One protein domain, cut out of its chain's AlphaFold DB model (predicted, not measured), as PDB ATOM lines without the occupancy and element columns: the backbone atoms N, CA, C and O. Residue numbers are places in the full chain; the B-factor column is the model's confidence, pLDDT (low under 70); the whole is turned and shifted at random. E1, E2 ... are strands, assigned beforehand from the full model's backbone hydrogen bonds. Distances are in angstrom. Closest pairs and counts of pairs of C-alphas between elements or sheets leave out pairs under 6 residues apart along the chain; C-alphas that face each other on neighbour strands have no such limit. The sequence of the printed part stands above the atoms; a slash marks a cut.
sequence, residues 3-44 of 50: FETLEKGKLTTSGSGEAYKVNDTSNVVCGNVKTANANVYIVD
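This is residues 3 to 44 of the 50 residues of the protein "Fasciclin domain-containing protein" of Streptomyces sp. SID7760 (UniProt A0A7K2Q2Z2). One small, strongly twisted sheet folds into a V: E1, E2 and residues 26 to 27 of E3 make one arm, the rest of E3 with E4 the other, and E3 bends by 62 degrees at residue 29. The printed part has 42 residues with four named strands, in order E1 E2 E3 E4 along the chain and across the sheet; its class is all strand, and the four strands form a meander, each strand the antiparallel neighbour of the one before. It is only just compact, close to loose, with a radius of gyration of the C-alphas of 10.8 A and spans of 24 by 24 by 16 A.

Start at Phe 3: residues 3 to 4 pair antiparallel with residues 10 to 11 of E1, residues 10 to 16. In the hairpin of E1 and E2, residues 19 to 22, find N 14 and O 21 within hydrogen-bond range, 3.0 A. In that of E2 and E3, residues 26 to 34, N 22 and O 26 are 2.8 A apart. In that of E3 and E4, residues 39 to 43, N 40 and O 33 are 2.8 A apart. Edge strands E1 and E4 are apart.

From C-alpha 10 at (178.173, 132.202, 174.248), E1 runs 19.8 A; E2 runs 10.5 A, E3 20.4 A, and E4 12.9 A to C-alpha 43 at (181.651, 147.471, 168.145).

The farthest C-alphas, Asp 24 and Ala 36, are 28.5 A apart. The printed part has no cut, the three links are tight, and no printed residue is under pLDDT 70.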
ATOM      1  N   PHE A   3     173.305 134.396 172.197       95.12
ATOM      2  CA  PHE A   3     173.651 133.867 170.885       95.12
ATOM      3  C   PHE A   3     174.890 132.979 170.986       95.12
ATOM      4  O   PHE A   3     175.819 133.287 171.734       95.12
ATOM      5  N   GLU A   4     174.914 131.892 170.224       97.50
ATOM      6  CA  GLU A   4     176.111 131.066 170.059       97.50
ATOM      7  C   GLU A   4     177.027 131.681 169.003       97.50
ATOM      8  O   GLU A   4     176.570 132.147 167.955       97.50
ATOM      9  N   THR A   5     178.327 131.699 169.283       96.94
ATOM     10  CA  THR A   5     179.343 132.159 168.332       96.94
ATOM     11  C   THR A   5     179.919 130.984 167.545       96.94
ATOM     12  O   THR A   5     179.822 129.824 167.952       96.94
ATOM     13  N   LEU A   6     180.573 131.262 166.413       97.00
ATOM     14  CA  LEU A   6     181.245 130.216 165.629       97.00
ATOM     15  C   LEU A   6     182.450 129.604 166.354       97.00
ATOM     16  O   LEU A   6     182.757 128.436 166.121       97.00
ATOM     17  N   GLU A   7     183.071 130.370 167.251       96.56
ATOM     18  CA  GLU A   7     184.133 129.913 168.153       96.56
ATOM     19  C   GLU A   7     183.617 128.925 169.218       96.56
ATOM     20  O   GLU A   7     184.405 128.171 169.769       96.56
ATOM     21  N   LYS A   8     182.287 128.807 169.364       96.81
ATOM     22  CA  LYS A   8     181.532 127.938 170.288       96.81
ATOM     23  C   LYS A   8     181.281 128.533 171.676       96.81
ATOM     24  O   LYS A   8     180.451 127.994 172.405       96.81
ATOM     25  N   GLY A   9     181.860 129.688 172.004       96.31
ATOM     26  CA  GLY A   9     181.453 130.489 173.158       96.31
ATOM     27  C   GLY A   9     180.063 131.133 173.019       96.31
ATOM     28  O   GLY A   9     179.545 131.339 171.915       96.31
ATOM     29  N   LYS A  10     179.464 131.498 174.158       96.62
ATOM     30  CA  LYS A  10     178.173 132.202 174.248       96.62
ATOM     31  C   LYS A  10     178.381 133.713 174.349       96.62
ATOM     32  O   LYS A  10     179.178 134.181 175.158       96.62
ATOM     33  N   LEU A  11     177.604 134.465 173.578       95.50
ATOM     34  CA  LEU A  11     177.575 135.924 173.573       95.50
ATOM     35  C   LEU A  11     176.236 136.419 174.127       95.50
ATOM     36  O   LEU A  11     175.170 135.879 173.809       95.50
ATOM     37  N   THR A  12     176.272 137.442 174.975       96.25
ATOM     38  CA  THR A  12     175.083 138.108 175.514       96.25
ATOM     39  C   THR A  12     175.010 139.542 175.020       96.25
ATOM     40  O   THR A  12     176.021 140.209 174.817       96.25
ATOM     41  N   THR A  13     173.790 140.025 174.808       94.62
ATOM     42  CA  THR A  13     173.530 141.433 174.525       94.62
ATOM     43  C   THR A  13     172.546 142.008 175.526       94.62
ATOM     44  O   THR A  13     171.568 141.350 175.900       94.62
ATOM     45  N   SER A  14     172.797 143.243 175.929       95.19
ATOM     46  CA  SER A  14     171.979 144.025 176.854       95.19
ATOM     47  C   SER A  14     171.711 145.412 176.255       95.19
ATOM     48  O   SER A  14     172.395 145.834 175.321       95.19
ATOM     49  N   GLY A  15     170.681 146.102 176.752       89.62
ATOM     50  CA  GLY A  15     170.278 147.427 176.266       89.62
ATOM     51  C   GLY A  15     169.102 147.430 175.279       89.62
ATOM     52  O   GLY A  15     168.495 146.391 175.000       89.62
ATOM     53  N   SER A  16     168.742 148.621 174.800       85.19
ATOM     54  CA  SER A  16     167.579 148.879 173.941       85.19
ATOM     55  C   SER A  16     167.774 150.128 173.069       85.19
ATOM     56  O   SER A  16     168.606 150.989 173.359       85.19
ATOM     57  N   GLY A  17     166.984 150.242 171.996       82.00
ATOM     58  CA  GLY A  17     167.000 151.406 171.107       82.00
ATOM     59  C   GLY A  17     168.279 151.481 170.278       82.00
ATOM     60  O   GLY A  17     168.473 150.664 169.392       82.00
ATOM     61  N   GLU A  18     169.131 152.461 170.555       80.31
ATOM     62  CA  GLU A  18     170.461 152.601 169.937       80.31
ATOM     63  C   GLU A  18     171.591 152.266 170.923       80.31
ATOM     64  O   GLU A  18     172.748 152.135 170.536       80.31
ATOM     65  N   ALA A  19     171.258 152.080 172.203       84.25
ATOM     66  CA  ALA A  19     172.213 151.807 173.263       84.25
ATOM     67  C   ALA A  19     172.251 150.305 173.555       84.25
ATOM     68  O   ALA A  19     171.507 149.804 174.401       84.25
ATOM     69  N   TYR A  20     173.134 149.587 172.858       88.69
ATOM     70  CA  TYR A  20     173.369 148.161 173.079       88.69
ATOM     71  C   TYR A  20     174.796 147.876 173.513       88.69
ATOM     72  O   TYR A  20     175.751 148.481 173.024       88.69
ATOM     73  N   LYS A  21     174.930 146.873 174.376       94.12
ATOM     74  CA  LYS A  21     176.211 146.302 174.767       94.12
ATOM     75  C   LYS A  21     176.289 144.827 174.430       94.12
ATOM     76  O   LYS A  21     175.288 144.111 174.457       94.12
ATOM     77  N   VAL A  22     177.506 144.387 174.151       95.12
ATOM     78  CA  VAL A  22     177.879 142.999 173.917       95.12
ATOM     79  C   VAL A  22     178.783 142.540 175.056       95.12
ATOM     80  O   VAL A  22     179.771 143.206 175.364       95.12
ATOM     81  N   ASN A  23     178.424 141.419 175.690       95.19
ATOM     82  CA  ASN A  23     179.101 140.837 176.855       95.19
ATOM     83  C   ASN A  23     179.361 141.843 177.994       95.19
ATOM     84  O   ASN A  23     180.324 141.697 178.739       95.19
ATOM     85  N   ASP A  24     178.523 142.881 178.091       92.31
ATOM     86  CA  ASP A  24     178.629 144.015 179.019       92.31
ATOM     87  C   ASP A  24     179.930 144.845 178.917       92.31
ATOM     88  O   ASP A  24     180.085 145.839 179.631       92.31
ATOM     89  N   THR A  25     180.829 144.502 177.988       94.25
ATOM     90  CA  THR A  25     182.155 145.116 177.831       94.25
ATOM     91  C   THR A  25     182.293 145.994 176.597       94.25
ATOM     92  O   THR A  25     183.068 146.942 176.645       94.25
ATOM     93  N   SER A  26     181.558 145.726 175.515       96.12
ATOM     94  CA  SER A  26     181.674 146.502 174.276       96.12
ATOM     95  C   SER A  26     180.364 147.160 173.882       96.12
ATOM     96  O   SER A  26     179.314 146.518 173.925       96.12
ATOM     97  N   ASN A  27     180.422 148.426 173.474       95.94
ATOM     98  CA  ASN A  27     179.265 149.134 172.945       95.94
ATOM     99  C   ASN A  27     179.105 148.847 171.451       95.94
ATOM    100  O   ASN A  27     180.083 148.805 170.703       95.94
ATOM    101  N   VAL A  28     177.857 148.710 171.006       94.50
ATOM    102  CA  VAL A  28     177.525 148.736 169.581       94.50
ATOM    103  C   VAL A  28     177.430 150.195 169.149       94.50
ATOM    104  O   VAL A  28     176.523 150.902 169.576       94.50
ATOM    105  N   VAL A  29     178.348 150.644 168.295       94.00
ATOM    106  CA  VAL A  29     178.376 152.032 167.798       94.00
ATOM    107  C   VAL A  29     177.517 152.225 166.551       94.00
ATOM    108  O   VAL A  29     177.023 153.315 166.290       94.00
ATOM    109  N   CYS A  30     177.327 151.162 165.770       91.81
ATOM    110  CA  CYS A  30     176.450 151.158 164.606       91.81
ATOM    111  C   CYS A  30     175.919 149.741 164.403       91.81
ATOM    112  O   CYS A  30     176.688 148.808 164.171       91.81
ATOM    113  N   GLY A  31     174.610 149.561 164.551       89.12
ATOM    114  CA  GLY A  31     173.968 148.253 164.473       89.12
ATOM    115  C   GLY A  31     173.176 148.044 163.188       89.12
ATOM    116  O   GLY A  31     172.812 148.994 162.503       89.12
ATOM    117  N   ASN A  32     172.840 146.782 162.914       90.69
ATOM    118  CA  ASN A  32     171.893 146.391 161.865       90.69
ATOM    119  C   ASN A  32     172.284 146.859 160.445       90.69
ATOM    120  O   ASN A  32     171.420 147.133 159.610       90.69
ATOM    121  N   VAL A  33     173.585 146.919 160.148       94.44
ATOM    122  CA  VAL A  33     174.077 147.212 158.797       94.44
ATOM    123  C   VAL A  33     173.831 145.988 157.917       94.44
ATOM    124  O   VAL A  33     174.417 144.924 158.129       94.44
ATOM    125  N   LYS A  34     172.928 146.112 156.941       97.12
ATOM    126  CA  LYS A  34     172.551 145.009 156.051       97.12
ATOM    127  C   LYS A  34     173.669 144.695 155.063       97.12
ATOM    128  O   LYS A  34     174.205 145.578 154.403       97.12
ATOM    129  N   THR A  35     173.958 143.410 154.925       96.25
ATOM    130  CA  THR A  35     174.819 142.852 153.877       96.25
ATOM    131  C   THR A  35     174.024 141.813 153.086       96.25
ATOM    132  O   THR A  35     172.874 141.526 153.423       96.25
ATOM    133  N   ALA A  36     174.615 141.230 152.042       98.19
ATOM    134  CA  ALA A  36     173.931 140.248 151.197       98.19
ATOM    135  C   ALA A  36     173.438 139.003 151.964       98.19
ATOM    136  O   ALA A  36     172.463 138.379 151.556       98.19
ATOM    137  N   ASN A  37     174.097 138.636 153.067       96.94
ATOM    138  CA  ASN A  37     173.850 137.391 153.798       96.94
ATOM    139  C   ASN A  37     173.752 137.556 155.325       96.94
ATOM    140  O   ASN A  37     173.495 136.575 156.019       96.94
ATOM    141  N   ALA A  38     173.977 138.754 155.867       96.00
ATOM    142  CA  ALA A  38     174.036 138.969 157.309       96.00
ATOM    143  C   ALA A  38     173.689 140.407 157.724       96.00
ATOM    144  O   ALA A  38     173.529 141.311 156.899       96.00
ATOM    145  N   ASN A  39     173.636 140.614 159.038       95.25
ATOM    146  CA  ASN A  39     173.638 141.934 159.658       95.25
ATOM    147  C   ASN A  39     174.988 142.148 160.337       95.25
ATOM    148  O   ASN A  39     175.432 141.286 161.096       95.25
ATOM    149  N   VAL A  40     175.613 143.295 160.093       95.44
ATOM    150  CA  VAL A  40     176.858 143.699 160.745       95.44
ATOM    151  C   VAL A  40     176.541 144.681 161.868       95.44
ATOM    152  O   VAL A  40     175.732 145.598 161.714       95.44
ATOM    153  N   TYR A  41     177.190 144.461 163.008       95.00
ATOM    154  CA  TYR A  41     177.152 145.326 164.178       95.00
ATOM    155  C   TYR A  41     178.587 145.755 164.476       95.00
ATOM    156  O   TYR A  41     179.442 144.915 164.751       95.00
ATOM    157  N   ILE A  42     178.854 147.051 164.366       95.38
ATOM    158  CA  ILE A  42     180.161 147.649 164.625       95.38
ATOM    159  C   ILE A  42     180.278 147.878 166.127       95.38
ATOM    160  O   ILE A  42     179.380 148.464 166.738       95.38
ATOM    161  N   VAL A  43     181.381 147.416 166.708       95.81
ATOM    162  CA  VAL A  43     181.651 147.471 168.145       95.81
ATOM    163  C   VAL A  43     182.947 148.226 168.431       95.81
ATOM    164  O   VAL A  43     183.844 148.255 167.591       95.81
ATOM    165  N   ASP A  44     183.036 148.851 169.603       96.38
ATOM    166  CA  ASP A  44     184.177 149.697 169.993       96.38
ATOM    167  C   ASP A  44     185.344 148.944 170.652       96.38
ATOM    168  O   ASP A  44     186.427 149.502 170.813       96.38
TER     169      ASP A  44